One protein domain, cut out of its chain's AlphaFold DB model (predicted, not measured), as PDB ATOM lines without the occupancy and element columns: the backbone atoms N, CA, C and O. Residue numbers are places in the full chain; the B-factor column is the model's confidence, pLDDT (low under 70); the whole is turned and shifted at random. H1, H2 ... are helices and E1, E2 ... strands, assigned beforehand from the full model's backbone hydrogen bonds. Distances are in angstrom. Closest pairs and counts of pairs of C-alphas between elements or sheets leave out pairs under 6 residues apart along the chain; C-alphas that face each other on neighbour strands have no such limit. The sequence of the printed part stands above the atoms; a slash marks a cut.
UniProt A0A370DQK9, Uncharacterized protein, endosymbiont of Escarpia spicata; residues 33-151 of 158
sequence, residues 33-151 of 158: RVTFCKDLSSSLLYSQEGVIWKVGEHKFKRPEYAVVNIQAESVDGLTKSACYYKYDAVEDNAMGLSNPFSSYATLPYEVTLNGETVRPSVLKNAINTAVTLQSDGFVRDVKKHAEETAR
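Overview. This is residues 33 to 151 of the 158 residues of an uncharacterized protein of endosymbiont of Escarpia spicata (UniProt A0A370DQK9). A twisted antiparallel sheet of five strands has helix H1 packed slantwise over one face, and the long helix H4 crosses H1 on the side away from the sheet, its second half sticking out as a free arm, residues 135 to 151. Beyond one end of the long hairpin E3 and E4, the loop of residues 87 to 94 and the two short helices H2 and H3 make a small loose head. The printed part has 119 residues, with four named helices and five named strands in the order H1 E1 E2 E3 E4 H2 H3 E5 H4; the class is mixed, helices and strands. The sheet is branched, with neighbour pairs E1 and E3, E2 and E3, E3 and E4, E4 and E5. The whole is only just loose, close to compact, with a radius of gyration of the C-alphas of 16.5 A, and spans 51 by 41 by 27 A, the arm of H4 adding to its length.

Arrangement. H1, residues 33 to 45, is on the branched sheet formed by E1, residues 52 to 55, E2, residues 59 to 61, E3, residues 65 to 74, E4, residues 77 to 86, and E5, residues 110 to 113. Its height over the sheet is 8.2 A. It lies over E3 and, only just, over E4, with 3 of its C-alphas falling on E4, and runs slantwise to the strands, at 51 degrees to E3 on the local plane. The closest C-alphas of H1 and E4 are those of Cys 37 and Cys 83, 6.0 A apart. E1 and E2 lie on one side of E3, E1 beside residues 70 to 73 and E2 beside residues 65 to 67, with E4 on the other side. E1 and E3 are antiparallel, with N 54 and O 71 2.8 A apart. E2, E3 and E4 form a meander, each strand the antiparallel neighbour of the one before. In the hairpin E2 and E3, N 61 and O 65 are 2.8 A apart; in the hairpin E3 and E4, N 72 and O 79 are 2.8 A apart. H2, residues 95 to 98, is not on the sheet, while H3, residues 100 to 103, only grazes it. H2 and H3 only just touch, with 3 pairs of C-alphas within 8 A, and only at the corner by their link; Gly 96 and Ser 102 have the closest C-alphas, 6.0 A apart. E5 is the antiparallel edge neighbour of E4, with N 84 and O 110 2.9 A apart. H4, residues 120 to 151, only grazes the sheet with residues 120 to 124. H4 touches H1 with residues 126 to 130 alone, the closest C-alphas being those of Leu 40 and Ala 130, 5.9 A apart. Their lines stand at a steep tilt of 67 degrees, only just short of about perpendicular, and run opposite ways. In H1 and H4 every O i to N i+4 pair is within hydrogen-bond range; H2 and H3 are too short for such a pair.

Along the chain. H1 begins at C-alpha 33 (354.750, 262.782, 393.558) and measures 17.8 A from first to last C-alpha. E3 measures 28.7 A and E4 29.7 A. E4 ends at C-alpha 86 (363.895, 259.060, 399.605). H4 measures 47.0 A and ends at C-alpha 151 (333.042, 291.060, 389.582).

Size, cuts and confidence. The C-alphas farthest apart are those of Pro 63 and Arg 151, 51.5 A. The printed part has no cut, and no link in it is long. The mean pLDDT of the printed part is 86.7; residues 47 to 49, 91 to 97 and 138 to 139 are under 70.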
ATOM      1  N   ARG A  33     353.503 263.258 394.168       93.88
ATOM      2  CA  ARG A  33     354.750 262.782 393.558       93.88
ATOM      3  C   ARG A  33     354.512 262.285 392.133       93.88
ATOM      4  O   ARG A  33     355.368 262.520 391.286       93.88
ATOM      5  N   VAL A  34     353.365 261.676 391.829       94.12
ATOM      6  CA  VAL A  34     352.968 261.330 390.453       94.12
ATOM      7  C   VAL A  34     352.841 262.581 389.589       94.12
ATOM      8  O   VAL A  34     353.485 262.643 388.540       94.12
ATOM      9  N   THR A  35     352.095 263.590 390.043       91.19
ATOM     10  CA  THR A  35     351.960 264.870 389.328       91.19
ATOM     11  C   THR A  35     353.325 265.523 389.113       91.19
ATOM     12  O   THR A  35     353.699 265.830 387.984       91.19
ATOM     13  N   PHE A  36     354.134 265.625 390.172       90.88
ATOM     14  CA  PHE A  36     355.469 266.214 390.086       90.88
ATOM     15  C   PHE A  36     356.393 265.437 389.138       90.88
ATOM     16  O   PHE A  36     357.169 266.034 388.396       90.88
ATOM     17  N   CYS A  37     356.314 264.102 389.123       94.38
ATOM     18  CA  CYS A  37     357.113 263.275 388.219       94.38
ATOM     19  C   CYS A  37     356.752 263.521 386.747       94.38
ATOM     20  O   CYS A  37     357.649 263.529 385.896       94.38
ATOM     21  N   LYS A  38     355.468 263.756 386.438       92.56
ATOM     22  CA  LYS A  38     355.021 264.143 385.090       92.56
ATOM     23  C   LYS A  38     355.562 265.512 384.707       92.56
ATOM     24  O   LYS A  38     356.194 265.616 383.663       92.56
ATOM     25  N   ASP A  39     355.394 266.522 385.560       88.94
ATOM     26  CA  ASP A  39     355.864 267.889 385.290       88.94
ATOM     27  C   ASP A  39     357.379 267.931 385.070       88.94
ATOM     28  O   ASP A  39     357.878 268.517 384.104       88.94
ATOM     29  N   LEU A  40     358.121 267.227 385.926       90.81
ATOM     30  CA  LEU A  40     359.567 267.103 385.814       90.81
ATOM     31  C   LEU A  40     359.976 266.375 384.526       90.81
ATOM     32  O   LEU A  40     360.898 266.812 383.840       90.81
ATOM     33  N   SER A  41     359.281 265.291 384.166       90.88
ATOM     34  CA  SER A  41     359.539 264.558 382.922       90.88
ATOM     35  C   SER A  41     359.228 265.404 381.685       90.88
ATOM     36  O   SER A  41     360.039 265.430 380.766       90.88
ATOM     37  N   SER A  42     358.122 266.152 381.672       88.00
ATOM     38  CA  SER A  42     357.792 267.107 380.602       88.00
ATOM     39  C   SER A  42     358.892 268.153 380.429       88.00
ATOM     40  O   SER A  42     359.329 268.422 379.311       88.00
ATOM     41  N   SER A  43     359.391 268.705 381.543       86.19
ATOM     42  CA  SER A  43     360.481 269.682 381.532       86.19
ATOM     43  C   SER A  43     361.783 269.098 380.979       86.19
ATOM     44  O   SER A  43     362.478 269.782 380.232       86.19
ATOM     45  N   LEU A  44     362.108 267.846 381.318       87.62
ATOM     46  CA  LEU A  44     363.317 267.168 380.840       87.62
ATOM     47  C   LEU A  44     363.233 266.757 379.364       87.62
ATOM     48  O   LEU A  44     364.257 266.717 378.685       87.62
ATOM     49  N   LEU A  45     362.032 266.444 378.876       83.06
ATOM     50  CA  LEU A  45     361.791 266.012 377.498       83.06
ATOM     51  C   LEU A  45     361.495 267.178 376.547       83.06
ATOM     52  O   LEU A  45     361.366 266.952 375.350       83.06
ATOM     53  N   TYR A  46     361.371 268.408 377.059       75.81
ATOM     54  CA  TYR A  46     360.925 269.587 376.303       75.81
ATOM     55  C   TYR A  46     359.585 269.386 375.572       75.81
ATOM     56  O   TYR A  46     359.278 270.096 374.617       75.81
ATOM     57  N   SER A  47     358.766 268.441 376.038       67.00
ATOM     58  CA  SER A  47     357.478 268.097 375.443       67.00
ATOM     59  C   SER A  47     356.366 268.542 376.379       67.00
ATOM     60  O   SER A  47     356.251 268.027 377.491       67.00
ATOM     61  N   GLN A  48     355.555 269.505 375.938       61.50
ATOM     62  CA  GLN A  48     354.464 270.067 376.746       61.50
ATOM     63  C   GLN A  48     353.069 269.851 376.147       61.50
ATOM     64  O   GLN A  48     352.078 270.037 376.848       61.50
ATOM     65  N   GLU A  49     352.964 269.423 374.887       66.50
ATOM     66  CA  GLU A  49     351.684 269.346 374.179       66.50
ATOM     67  C   GLU A  49     351.455 267.959 373.571       66.50
ATOM     68  O   GLU A  49     352.372 267.324 373.058       66.50
ATOM     69  N   GLY A  50     350.216 267.466 373.656       73.31
ATOM     70  CA  GLY A  50     349.813 266.192 373.048       73.31
ATOM     71  C   GLY A  50     350.318 264.924 373.748       73.31
ATOM     72  O   GLY A  50     350.152 263.837 373.200       73.31
ATOM     73  N   VAL A  51     350.906 265.033 374.945       83.44
ATOM     74  CA  VAL A  51     351.395 263.871 375.702       83.44
ATOM     75  C   VAL A  51     350.248 263.158 376.413       83.44
ATOM     76  O   VAL A  51     349.524 263.757 377.210       83.44
ATOM     77  N   ILE A  52     350.127 261.851 376.186       88.88
ATOM     78  CA  ILE A  52     349.223 260.977 376.934       88.88
ATOM     79  C   ILE A  52     350.026 260.258 378.015       88.88
ATOM     80  O   ILE A  52     350.937 259.480 377.725       88.88
ATOM     81  N   TRP A  53     349.669 260.499 379.276       91.38
ATOM     82  CA  TRP A  53     350.344 259.899 380.422       91.38
ATOM     83  C   TRP A  53     349.682 258.598 380.869       91.38
ATOM     84  O   TRP A  53     348.471 258.539 381.076       91.38
ATOM     85  N   LYS A  54     350.499 257.572 381.107       94.00
ATOM     86  CA  LYS A  54     350.102 256.325 381.771       94.00
ATOM     87  C   LYS A  54     350.906 256.165 383.055       94.00
ATOM     88  O   LYS A  54     352.133 256.261 383.037       94.00
ATOM     89  N   VAL A  55     350.220 255.909 384.162       93.19
ATOM     90  CA  VAL A  55     350.853 255.637 385.458       93.19
ATOM     91  C   VAL A  55     351.092 254.133 385.574       93.19
ATOM     92  O   VAL A  55     350.174 253.338 385.375       93.19
ATOM     93  N   GLY A  56     352.340 253.740 385.816       91.88
ATOM     94  CA  GLY A  56     352.725 252.352 386.063       91.88
ATOM     95  C   GLY A  56     352.660 251.988 387.546       91.88
ATOM     96  O   GLY A  56     352.365 252.821 388.399       91.88
ATOM     97  N   GLU A  57     352.984 250.735 387.863       92.56
ATOM     98  CA  GLU A  57     353.058 250.275 389.252       92.56
ATOM     99  C   GLU A  57     354.119 251.059 390.043       92.56
ATOM    100  O   GLU A  57     355.250 251.266 389.586       92.56
ATOM    101  N   HIS A  58     353.755 251.483 391.250       94.31
ATOM    102  CA  HIS A  58     354.668 252.124 392.189       94.31
ATOM    103  C   HIS A  58     355.395 251.079 393.030       94.31
ATOM    104  O   HIS A  58     354.801 250.095 393.461       94.31
ATOM    105  N   LYS A  59     356.681 251.308 393.302       95.69
ATOM    106  CA  LYS A  59     357.477 250.422 394.166       95.69
ATOM    107  C   LYS A  59     357.808 251.127 395.465       95.69
ATOM    108  O   LYS A  59     358.179 252.294 395.448       95.69
ATOM    109  N   PHE A  60     357.742 250.398 396.571       93.94
ATOM    110  CA  PHE A  60     358.073 250.906 397.899       93.94
ATOM    111  C   PHE A  60     359.103 249.986 398.536       93.94
ATOM    112  O   PHE A  60     358.819 248.819 398.805       93.94
ATOM    113  N   LYS A  61     360.301 250.507 398.778       93.44
ATOM    114  CA  LYS A  61     361.380 249.808 399.467       93.44
ATOM    115  C   LYS A  61     361.648 250.543 400.769       93.44
ATOM    116  O   LYS A  61     362.329 251.560 400.769       93.44
ATOM    117  N   ARG A  62     361.095 250.057 401.882       87.06
ATOM    118  CA  ARG A  62     361.357 250.635 403.210       87.06
ATOM    119  C   ARG A  62     362.636 250.042 403.817       87.06
ATOM    120  O   ARG A  62     362.812 248.830 403.695       87.06
ATOM    121  N   PRO A  63     363.484 250.842 404.491       88.75
ATOM    122  CA  PRO A  63     363.403 252.295 404.717       88.75
ATOM    123  C   PRO A  63     364.248 253.099 403.703       88.75
ATOM    124  O   PRO A  63     365.016 253.978 404.076       88.75
ATOM    125  N   GLU A  64     364.184 252.768 402.414       93.12
ATOM    126  CA  GLU A  64     365.105 253.300 401.404       93.12
ATOM    127  C   GLU A  64     364.436 254.327 400.481       93.12
ATOM    128  O   GLU A  64     364.752 255.518 400.536       93.12
ATOM    129  N   TYR A  65     363.519 253.885 399.619       96.50
ATOM    130  CA  TYR A  65     362.928 254.736 398.591       96.50
ATOM    131  C   TYR A  65     361.578 254.238 398.070       96.50
ATOM    132  O   TYR A  65     361.258 253.050 398.111       96.50
ATOM    133  N   ALA A  66     360.808 255.168 397.514       97.06
ATOM    134  CA  ALA A  66     359.661 254.890 396.664       97.06
ATOM    135  C   ALA A  66     360.006 255.213 395.207       97.06
ATOM    136  O   ALA A  66     360.817 256.100 394.942       97.06
ATOM    137  N   VAL A  67     359.378 254.510 394.269       98.12
ATOM    138  CA  VAL A  67     359.529 254.739 392.828       98.12
ATOM    139  C   VAL A  67     358.165 254.990 392.213       98.12
ATOM    140  O   VAL A  67     357.290 254.122 392.251       98.12
ATOM    141  N   VAL A  68     358.015 256.158 391.597       97.94
ATOM    142  CA  VAL A  68     356.902 256.468 390.698       97.94
ATOM    143  C   VAL A  68     357.339 256.138 389.280       97.94
ATOM    144  O   VAL A  68     358.286 256.740 388.784       97.94
ATOM    145  N   ASN A  69     356.647 255.206 388.626       97.31
ATOM    146  CA  ASN A  69     356.861 254.880 387.219       97.31
ATOM    147  C   ASN A  69     355.750 255.514 386.380       97.31
ATOM    148  O   ASN A  69     354.570 255.280 386.642       97.31
ATOM    149  N   ILE A  70     356.118 256.272 385.353       95.94
ATOM    150  CA  ILE A  70     355.185 256.870 384.395       95.94
ATOM    151  C   ILE A  70     355.663 256.632 382.967       95.94
ATOM    152  O   ILE A  70     356.836 256.359 382.711       95.94
ATOM    153  N   GLN A  71     354.732 256.717 382.027       95.12
ATOM    154  CA  GLN A  71     355.008 256.624 380.603       95.12
ATOM    155  C   GLN A  71     354.319 257.784 379.889       95.12
ATOM    156  O   GLN A  71     353.128 258.010 380.103       95.12
ATOM    157  N   ALA A  72     355.073 258.498 379.061       92.25
ATOM    158  CA  ALA A  72     354.597 259.524 378.147       92.25
ATOM    159  C   ALA A  72     354.520 258.937 376.744       92.25
ATOM    160  O   ALA A  72     355.530 258.500 376.197       92.25
ATOM    161  N   GLU A  73     353.336 258.944 376.156       91.06
ATOM    162  CA  GLU A  73     353.146 258.652 374.740       91.06
ATOM    163  C   GLU A  73     352.971 259.976 373.993       91.06
ATOM    164  O   GLU A  73     352.100 260.775 374.339       91.06
ATOM    165  N   SER A  74     353.840 260.227 373.016       87.06
ATOM    166  CA  SER A  74     353.898 261.466 372.232       87.06
ATOM    167  C   SER A  74     354.142 261.160 370.751       87.06
ATOM    168  O   SER A  74     354.351 260.003 370.377       87.06
ATOM    169  N   VAL A  75     354.158 262.196 369.907       84.31
ATOM    170  CA  VAL A  75     354.524 262.071 368.482       84.31
ATOM    171  C   VAL A  75     355.950 261.551 368.281       84.31
ATOM    172  O   VAL A  75     356.201 260.831 367.318       84.31
ATOM    173  N   ASP A  76     356.850 261.844 369.220       81.31
ATOM    174  CA  ASP A  76     358.247 261.394 369.203       81.31
ATOM    175  C   ASP A  76     358.406 259.960 369.738       81.31
ATOM    176  O   ASP A  76     359.499 259.391 369.743       81.31
ATOM    177  N   GLY A  77     357.298 259.349 370.168       86.38
ATOM    178  CA  GLY A  77     357.226 257.979 370.645       86.38
ATOM    179  C   GLY A  77     356.956 257.866 372.141       86.38
ATOM    180  O   GLY A  77     356.505 258.800 372.815       86.38
ATOM    181  N   LEU A  78     357.197 256.655 372.648       90.94
ATOM    182  CA  LEU A  78     356.977 256.285 374.038       90.94
ATOM    183  C   LEU A  78     358.232 256.568 374.866       90.94
ATOM    184  O   LEU A  78     359.280 255.972 374.629       90.94
ATOM    185  N   THR A  79     358.090 257.397 375.892       91.44
ATOM    186  CA  THR A  79     359.126 257.638 376.895       91.44
ATOM    187  C   THR A  79     358.700 257.078 378.240       91.44
ATOM    188  O   THR A  79     357.575 257.292 378.686       91.44
ATOM    189  N   LYS A  80     359.603 256.364 378.912       95.38
ATOM    190  CA  LYS A  80     359.396 255.861 380.274       95.38
ATOM    191  C   LYS A  80     360.203 256.701 381.249       95.38
ATOM    192  O   LYS A  80     361.394 256.894 381.026       95.38
ATOM    193  N   SER A  81     359.591 257.109 382.351       96.25
ATOM    194  CA  SER A  81     360.289 257.808 383.428       96.25
ATOM    195  C   SER A  81     360.084 257.092 384.753       96.25
ATOM    196  O   SER A  81     358.986 256.608 385.039       96.25
ATOM    197  N   ALA A  82     361.126 257.068 385.580       98.00
ATOM    198  CA  ALA A  82     361.012 256.655 386.973       98.00
ATOM    199  C   ALA A  82     361.595 257.727 387.894       98.00
ATOM    200  O   ALA A  82     362.764 258.083 387.753       98.00
ATOM    201  N   CYS A  83     360.789 258.224 388.831       98.06
ATOM    202  CA  CYS A  83     361.195 259.201 389.840       98.06
ATOM    203  C   CYS A  83     361.349 258.512 391.201       98.06
ATOM    204  O   CYS A  83     360.427 257.830 391.660       98.06
ATOM    205  N   TYR A  84     362.506 258.689 391.839       98.12
ATOM    206  CA  TYR A  84     362.874 258.033 393.091       98.12
ATOM    207  C   TYR A  84     362.800 259.017 394.252       98.12
ATOM    208  O   TYR A  84     363.464 260.052 394.246       98.12
ATOM    209  N   TYR A  85     362.035 258.662 395.278       96.88
ATOM    210  CA  TYR A  85     361.780 259.492 396.453       96.88
ATOM    211  C   TYR A  85     362.396 258.836 397.673       96.88
ATOM    212  O   TYR A  85     362.155 257.657 397.927       96.88
ATOM    213  N   LYS A  86     363.203 259.581 398.424       96.31
ATOM    214  CA  LYS A  86     363.895 259.060 399.605       96.31
ATOM    215  C   LYS A  86     362.890 258.804 400.727       96.31
ATOM    216  O   LYS A  86     361.939 259.566 400.860       96.31
ATOM    217  N   TYR A  87     363.087 257.756 401.521       93.31
ATOM    218  CA  TYR A  87     362.336 257.586 402.767       93.31
ATOM    219  C   TYR A  87     362.635 258.759 403.722       93.31
ATOM    220  O   TYR A  87     363.799 259.120 403.904       93.31
ATOM    221  N   ASP A  88     361.589 259.370 404.278       90.94
ATOM    222  CA  ASP A  88     361.639 260.632 405.040       90.94
ATOM    223  C   ASP A  88     360.644 260.648 406.222       90.94
ATOM    224  O   ASP A  88     360.246 261.699 406.718       90.94
ATOM    225  N   ALA A  89     360.188 259.475 406.676       85.75
ATOM    226  CA  ALA A  89     359.330 259.405 407.853       85.75
ATOM    227  C   ALA A  89     360.140 259.647 409.133       85.75
ATOM    228  O   ALA A  89     361.182 259.027 409.347       85.75
ATOM    229  N   VAL A  90     359.616 260.510 410.006       75.06
ATOM    230  CA  VAL A  90     360.153 260.729 411.361       75.06
ATOM    231  C   VAL A  90     359.746 259.585 412.300       75.06
ATOM    232  O   VAL A  90     360.530 259.185 413.155       75.06
ATOM    233  N   GLU A  91     358.545 259.024 412.109       67.81
ATOM    234  CA  GLU A  91     357.996 257.903 412.879       67.81
ATOM    235  C   GLU A  91     357.253 256.925 411.951       67.81
ATOM    236  O   GLU A  91     356.528 257.352 411.046       67.81
ATOM    237  N   ASP A  92     357.382 255.614 412.197       61.53
ATOM    238  CA  ASP A  92     356.545 254.585 411.562       61.53
ATOM    239  C   ASP A  92     355.137 254.643 412.178       61.53
ATOM    240  O   ASP A  92     354.806 253.951 413.140       61.53
ATOM    241  N   ASN A  93     354.299 255.533 411.649       62.84
ATOM    242  CA  ASN A  93     352.928 255.721 412.104       62.84
ATOM    243  C   ASN A  93     351.920 254.950 411.229       62.84
ATOM    244  O   ASN A  93     352.192 254.540 410.098       62.84
ATOM    245  N   ALA A  94     350.704 254.764 411.753       61.72
ATOM    246  CA  ALA A  94     349.633 254.016 411.086       61.72
ATOM    247  C   ALA A  94     349.231 254.577 409.700       61.72
ATOM    248  O   ALA A  94     348.588 253.872 408.923       61.72
ATOM    249  N   MET A  95     349.627 255.810 409.352       60.31
ATOM    250  CA  MET A  95     349.369 256.408 408.034       60.31
ATOM    251  C   MET A  95     350.143 255.715 406.904       60.31
ATOM    252  O   MET A  95     349.633 255.626 405.788       60.31
ATOM    253  N   GLY A  96     351.321 255.145 407.184       60.69
ATOM    254  CA  GLY A  96     352.091 254.380 406.196       60.69
ATOM    255  C   GLY A  96     351.417 253.073 405.755       60.69
ATOM    256  O   GLY A  96     351.794 252.505 404.726       60.69
ATOM    257  N   LEU A  97     350.415 252.594 406.508       68.56
ATOM    258  CA  LEU A  97     349.621 251.411 406.157       68.56
ATOM    259  C   LEU A  97     348.531 251.727 405.126       68.56
ATOM    260  O   LEU A  97     348.230 250.873 404.296       68.56
ATOM    261  N   SER A  98     347.951 252.931 405.159       78.50
ATOM    262  CA  SER A  98     346.888 253.346 404.231       78.50
ATOM    263  C   SER A  98     347.419 254.103 403.016       78.50
ATOM    264  O   SER A  98     346.887 253.950 401.919       78.50
ATOM    265  N   ASN A  99     348.486 254.887 403.187       82.88
ATOM    266  CA  ASN A  99     349.169 255.581 402.105       82.88
ATOM    267  C   ASN A  99     350.691 255.416 402.247       82.88
ATOM    268  O   ASN A  99     351.334 256.213 402.941       82.88
ATOM    269  N   PRO A 100     351.296 254.435 401.552       86.75
ATOM    270  CA  PRO A 100     352.733 254.200 401.620       86.75
ATOM    271  C   PRO A 100     353.582 255.416 401.224       86.75
ATOM    272  O   PRO A 100     354.665 255.583 401.772       86.75
ATOM    273  N   PHE A 101     353.104 256.297 400.334       89.69
ATOM    274  CA  PHE A 101     353.847 257.496 399.924       89.69
ATOM    275  C   PHE A 101     354.053 258.511 401.053       89.69
ATOM    276  O   PHE A 101     354.979 259.315 400.972       89.69
ATOM    277  N   SER A 102     353.237 258.473 402.110       88.75
ATOM    278  CA  SER A 102     353.354 259.397 403.248       88.75
ATOM    279  C   SER A 102     354.708 259.319 403.964       88.75
ATOM    280  O   SER A 102     355.122 260.298 404.574       88.75
ATOM    281  N   SER A 103     355.422 258.199 403.834       91.56
ATOM    282  CA  SER A 103     356.733 257.979 404.450       91.56
ATOM    283  C   SER A 103     357.927 258.439 403.602       91.56
ATOM    284  O   SER A 103     359.064 258.144 403.960       91.56
ATOM    285  N   TYR A 104     357.707 259.092 402.459       92.81
ATOM    286  CA  TYR A 104     358.773 259.451 401.515       92.81
ATOM    287  C   TYR A 104     358.792 260.953 401.228       92.81
ATOM    288  O   TYR A 104     357.781 261.629 401.378       92.81
ATOM    289  N   ALA A 105     359.914 261.486 400.755       93.56
ATOM    290  CA  ALA A 105     360.031 262.876 400.327       93.56
ATOM    291  C   ALA A 105     359.096 263.188 399.143       93.56
ATOM    292  O   ALA A 105     358.709 262.294 398.388       93.56
ATOM    293  N   THR A 106     358.736 264.457 398.957       91.31
ATOM    294  CA  THR A 106     357.925 264.918 397.813       91.31
ATOM    295  C   THR A 106     358.759 265.245 396.578       91.31
ATOM    296  O   THR A 106     358.244 265.183 395.466       91.31
ATOM    297  N   LEU A 107     360.044 265.562 396.760       94.12
ATOM    298  CA  LEU A 107     360.988 265.811 395.675       94.12
ATOM    299  C   LEU A 107     361.820 264.554 395.396       94.12
ATOM    300  O   LEU A 107     362.304 263.923 396.345       94.12
ATOM    301  N   PRO A 108     362.010 264.179 394.121       96.31
ATOM    302  CA  PRO A 108     362.837 263.040 393.785       96.31
ATOM    303  C   PRO A 108     364.320 263.383 393.959       96.31
ATOM    304  O   PRO A 108     364.755 264.489 393.641       96.31
ATOM    305  N   TYR A 109     365.109 262.421 394.433       96.31
ATOM    306  CA  TYR A 109     366.572 262.549 394.489       96.31
ATOM    307  C   TYR A 109     367.255 261.958 393.248       96.31
ATOM    308  O   TYR A 109     368.401 262.293 392.960       96.31
ATOM    309  N   GLU A 110     366.549 261.096 392.516       97.69
ATOM    310  CA  GLU A 110     367.005 260.476 391.278       97.69
ATOM    311  C   GLU A 110     365.835 260.361 390.296       97.69
ATOM    312  O   GLU A 110     364.686 260.136 390.688       97.69
ATOM    313  N   VAL A 111     366.135 260.526 389.009       97.38
ATOM    314  CA  VAL A 111     365.197 260.303 387.909       97.38
ATOM    315  C   VAL A 111     365.902 259.491 386.837       97.38
ATOM    316  O   VAL A 111     367.048 259.786 386.494       97.38
ATOM    317  N   THR A 112     365.204 258.506 386.283       97.19
ATOM    318  CA  THR A 112     365.631 257.824 385.060       97.19
ATOM    319  C   THR A 112     364.678 258.144 383.916       97.19
ATOM    320  O   THR A 112     363.466 258.220 384.125       97.19
ATOM    321  N   LEU A 113     365.228 258.323 382.717       95.00
ATOM    322  CA  LEU A 113     364.496 258.455 381.460       95.00
ATOM    323  C   LEU A 113     364.925 257.316 380.543       95.00
ATOM    324  O   LEU A 113     366.108 257.142 380.275       95.00
ATOM    325  N   ASN A 114     363.972 256.499 380.104       94.56
ATOM    326  CA  ASN A 114     364.212 255.285 379.321       94.56
ATOM    327  C   ASN A 114     365.266 254.345 379.944       94.56
ATOM    328  O   ASN A 114     365.944 253.605 379.240       94.56
ATOM    329  N   GLY A 115     365.368 254.349 381.278       94.88
ATOM    330  CA  GLY A 115     366.334 253.551 382.037       94.88
ATOM    331  C   GLY A 115     367.694 254.220 382.256       94.88
ATOM    332  O   GLY A 115     368.504 253.675 382.999       94.88
ATOM    333  N   GLU A 116     367.942 255.397 381.682       96.62
ATOM    334  CA  GLU A 116     369.172 256.158 381.902       96.62
ATOM    335  C   GLU A 116     368.996 257.193 383.011       96.62
ATOM    336  O   GLU A 116     368.051 257.985 383.001       96.62
ATOM    337  N   THR A 117     369.921 257.217 383.970       97.19
ATOM    338  CA  THR A 117     369.895 258.184 385.070       97.19
ATOM    339  C   THR A 117     370.192 259.597 384.571       97.19
ATOM    340  O   THR A 117     371.228 259.872 383.961       97.19
ATOM    341  N   VAL A 118     369.299 260.529 384.896       96.06
ATOM    342  CA  VAL A 118     369.471 261.953 384.611       96.06
ATOM    343  C   VAL A 118     370.636 262.499 385.434       96.06
ATOM    344  O   VAL A 118     370.721 262.298 386.645       96.06
ATOM    345  N   ARG A 119     371.540 263.240 384.783       95.88
ATOM    346  CA  ARG A 119     372.701 263.845 385.454       95.88
ATOM    347  C   ARG A 119     372.258 264.752 386.617       95.88
ATOM    348  O   ARG A 119     371.363 265.573 386.412       95.88
ATOM    349  N   PRO A 120     372.934 264.721 387.783       93.38
ATOM    350  CA  PRO A 120     372.506 265.478 388.965       93.38
ATOM    351  C   PRO A 120     372.330 266.988 388.744       93.38
ATOM    352  O   PRO A 120     371.396 267.588 389.270       93.38
ATOM    353  N   SER A 121     373.198 267.616 387.944       92.38
ATOM    354  CA  SER A 121     373.093 269.047 387.621       92.38
ATOM    355  C   SER A 121     371.851 269.373 386.788       92.38
ATOM    356  O   SER A 121     371.191 270.379 387.037       92.38
ATOM    357  N   VAL A 122     371.510 268.504 385.834       92.81
ATOM    358  CA  VAL A 122     370.306 268.631 385.004       92.81
ATOM    359  C   VAL A 122     369.063 268.422 385.862       92.81
ATOM    360  O   VAL A 122     368.149 269.241 385.812       92.81
ATOM    361  N   LEU A 123     369.067 267.390 386.711       93.19
ATOM    362  CA  LEU A 123     367.962 267.098 387.621       93.19
ATOM    363  C   LEU A 123     367.690 268.265 388.577       93.19
ATOM    364  O   LEU A 123     366.549 268.696 388.704       93.19
ATOM    365  N   LYS A 124     368.729 268.825 389.206       92.50
ATOM    366  CA  LYS A 124     368.587 269.978 390.107       92.50
ATOM    367  C   LYS A 124     367.946 271.176 389.405       92.50
ATOM    368  O   LYS A 124     367.064 271.816 389.972       92.50
ATOM    369  N   ASN A 125     368.380 271.474 388.182       90.25
ATOM    370  CA  ASN A 125     367.819 272.578 387.410       90.25
ATOM    371  C   ASN A 125     366.351 272.321 387.057       90.25
ATOM    372  O   ASN A 125     365.522 273.200 387.267       90.25
ATOM    373  N   ALA A 126     366.021 271.110 386.605       90.19
ATOM    374  CA  ALA A 126     364.653 270.734 386.265       90.19
ATOM    375  C   ALA A 126     363.718 270.752 387.491       90.19
ATOM    376  O   ALA A 126     362.602 271.251 387.394       90.19
ATOM    377  N   ILE A 127     364.187 270.300 388.663       90.56
ATOM    378  CA  ILE A 127     363.438 270.398 389.928       90.56
ATOM    379  C   ILE A 127     363.154 271.862 390.270       90.56
ATOM    380  O   ILE A 127     362.013 272.201 390.568       90.56
ATOM    381  N   ASN A 128     364.163 272.736 390.198       87.56
ATOM    382  CA  ASN A 128     363.973 274.159 390.476       87.56
ATOM    383  C   ASN A 128     362.944 274.780 389.522       87.56
ATOM    384  O   ASN A 128     362.053 275.495 389.971       87.56
ATOM    385  N   THR A 129     363.029 274.469 388.226       84.25
ATOM    386  CA  THR A 129     362.062 274.937 387.228       84.25
ATOM    387  C   THR A 129     360.650 274.433 387.528       84.25
ATOM    388  O   THR A 129     359.719 275.236 387.538       84.25
ATOM    389  N   ALA A 130     360.480 273.142 387.822       81.81
ATOM    390  CA  ALA A 130     359.177 272.556 388.135       81.81
ATOM    391  C   ALA A 130     358.543 273.186 389.388       81.81
ATOM    392  O   ALA A 130     357.364 273.537 389.380       81.81
ATOM    393  N   VAL A 131     359.335 273.412 390.441       83.25
ATOM    394  CA  VAL A 131     358.868 274.068 391.672       83.25
ATOM    395  C   VAL A 131     358.440 275.516 391.408       83.25
ATOM    396  O   VAL A 131     357.388 275.936 391.889       83.25
ATOM    397  N   THR A 132     359.205 276.278 390.619       81.50
ATOM    398  CA  THR A 132     358.838 277.660 390.262       81.50
ATOM    399  C   THR A 132     357.549 277.720 389.438       81.50
ATOM    400  O   THR A 132     356.678 278.545 389.711       81.50
ATOM    401  N   LEU A 133     357.370 276.815 388.472       72.19
ATOM    402  CA  LEU A 133     356.137 276.748 387.681       72.19
ATOM    403  C   LEU A 133     354.912 276.446 388.555       72.19
ATOM    404  O   LEU A 133     353.851 277.044 388.362       72.19
ATOM    405  N   GLN A 134     355.067 275.567 389.549       71.25
ATOM    406  CA  GLN A 134     353.998 275.250 390.491       71.25
ATOM    407  C   GLN A 134     353.617 276.465 391.355       71.25
ATOM    408  O   GLN A 134     352.428 276.714 391.568       71.25
ATOM    409  N   SER A 135     354.596 277.265 391.801       72.56
ATOM    410  CA  SER A 135     354.311 278.497 392.550       72.56
ATOM    411  C   SER A 135     353.619 279.565 391.701       72.56
ATOM    412  O   SER A 135     352.687 280.213 392.176       72.56
ATOM    413  N   ASP A 136     354.013 279.716 390.435       73.31
ATOM    414  CA  ASP A 136     353.417 280.710 389.534       73.31
ATOM    415  C   ASP A 136     351.969 280.356 389.173       73.31
ATOM    416  O   ASP A 136     351.103 281.233 389.119       73.31
ATOM    417  N   GLY A 137     351.680 279.066 388.970       71.44
ATOM    418  CA  GLY A 137     350.320 278.569 388.748       71.44
ATOM    419  C   GLY A 137     349.385 278.931 389.901       71.44
ATOM    420  O   GLY A 137     348.329 279.524 389.676       71.44
ATOM    421  N   PHE A 138     349.826 278.681 391.137       68.19
ATOM    422  CA  PHE A 138     349.080 279.050 392.340       68.19
ATOM    423  C   PHE A 138     348.799 280.560 392.414       68.19
ATOM    424  O   PHE A 138     347.661 280.970 392.651       68.19
ATOM    425  N   VAL A 139     349.804 281.406 392.156       69.06
ATOM    426  CA  VAL A 139     349.641 282.871 392.177       69.06
ATOM    427  C   VAL A 139     348.612 283.342 391.143       69.06
ATOM    428  O   VAL A 139     347.776 284.200 391.444       69.06
ATOM    429  N   ARG A 140     348.632 282.778 389.929       72.19
ATOM    430  CA  ARG A 140     347.649 283.114 388.886       72.19
ATOM    431  C   ARG A 140     346.228 282.718 389.278       72.19
ATOM    432  O   ARG A 140     345.308 283.500 389.045       72.19
ATOM    433  N   ASP A 141     346.047 281.546 389.874       71.81
ATOM    434  CA  ASP A 141     344.723 281.055 390.259       71.81
ATOM    435  C   ASP A 141     344.116 281.902 391.380       71.81
ATOM    436  O   ASP A 141     342.938 282.259 391.311       71.81
ATOM    437  N   VAL A 142     344.925 282.307 392.364       73.50
ATOM    438  CA  VAL A 142     344.510 283.252 393.413       73.50
ATOM    439  C   VAL A 142     344.081 284.586 392.804       73.50
ATOM    440  O   VAL A 142     343.018 285.109 393.147       73.50
ATOM    441  N   LYS A 143     344.864 285.124 391.860       78.31
ATOM    442  CA  LYS A 143     344.525 286.374 391.170       78.31
ATOM    443  C   LYS A 143     343.185 286.266 390.437       78.31
ATOM    444  O   LYS A 143     342.340 287.147 390.579       78.31
ATOM    445  N   LYS A 144     342.965 285.173 389.704       84.25
ATOM    446  CA  LYS A 144     341.718 284.930 388.971       84.25
ATOM    447  C   LYS A 144     340.503 284.872 389.905       84.25
ATOM    448  O   LYS A 144     339.503 285.531 389.634       84.25
ATOM    449  N   HIS A 145     340.602 284.159 391.028       74.50
ATOM    450  CA  HIS A 145     339.514 284.086 392.011       74.50
ATOM    451  C   HIS A 145     339.214 285.446 392.652       74.50
ATOM    452  O   HIS A 145     338.049 285.774 392.884       74.50
ATOM    453  N   ALA A 146     340.237 286.262 392.913       76.69
ATOM    454  CA  ALA A 146     340.046 287.616 393.426       76.69
ATOM    455  C   ALA A 146     339.304 288.509 392.413       76.69
ATOM    456  O   ALA A 146     338.374 289.223 392.788       76.69
ATOM    457  N   GLU A 147     339.660 288.429 391.128       90.31
ATOM    458  CA  GLU A 147     338.995 289.171 390.047       90.31
ATOM    459  C   GLU A 147     337.540 288.718 389.827       90.31
ATOM    460  O   GLU A 147     336.648 289.549 389.648       90.31
ATOM    461  N   GLU A 148     337.272 287.411 389.876       88.94
ATOM    462  CA  GLU A 148     335.916 286.857 389.778       88.94
ATOM    463  C   GLU A 148     335.047 287.269 390.973       88.94
ATOM    464  O   GLU A 148     333.904 287.691 390.787       88.94
ATOM    465  N   THR A 149     335.607 287.242 392.184       85.31
ATOM    466  CA  THR A 149     334.924 287.697 393.406       85.31
ATOM    467  C   THR A 149     334.593 289.189 393.333       85.31
ATOM    468  O   THR A 149     333.469 289.593 393.632       85.31
ATOM    469  N   ALA A 150     335.536 290.016 392.870       84.62
ATOM    470  CA  ALA A 150     335.317 291.448 392.682       84.62
ATOM    471  C   ALA A 150     334.188 291.730 391.672       84.62
ATOM    472  O   ALA A 150     333.331 292.579 391.920       84.62
ATOM    473  N   ARG A 151     334.132 290.971 390.567       90.25
ATOM    474  CA  ARG A 151     333.042 291.060 389.582       90.25
ATOM    475  C   ARG A 151     331.689 290.636 390.154       90.25
ATOM    476  O   ARG A 151     330.692 291.296 389.879       90.25
TER     477      ARG A 151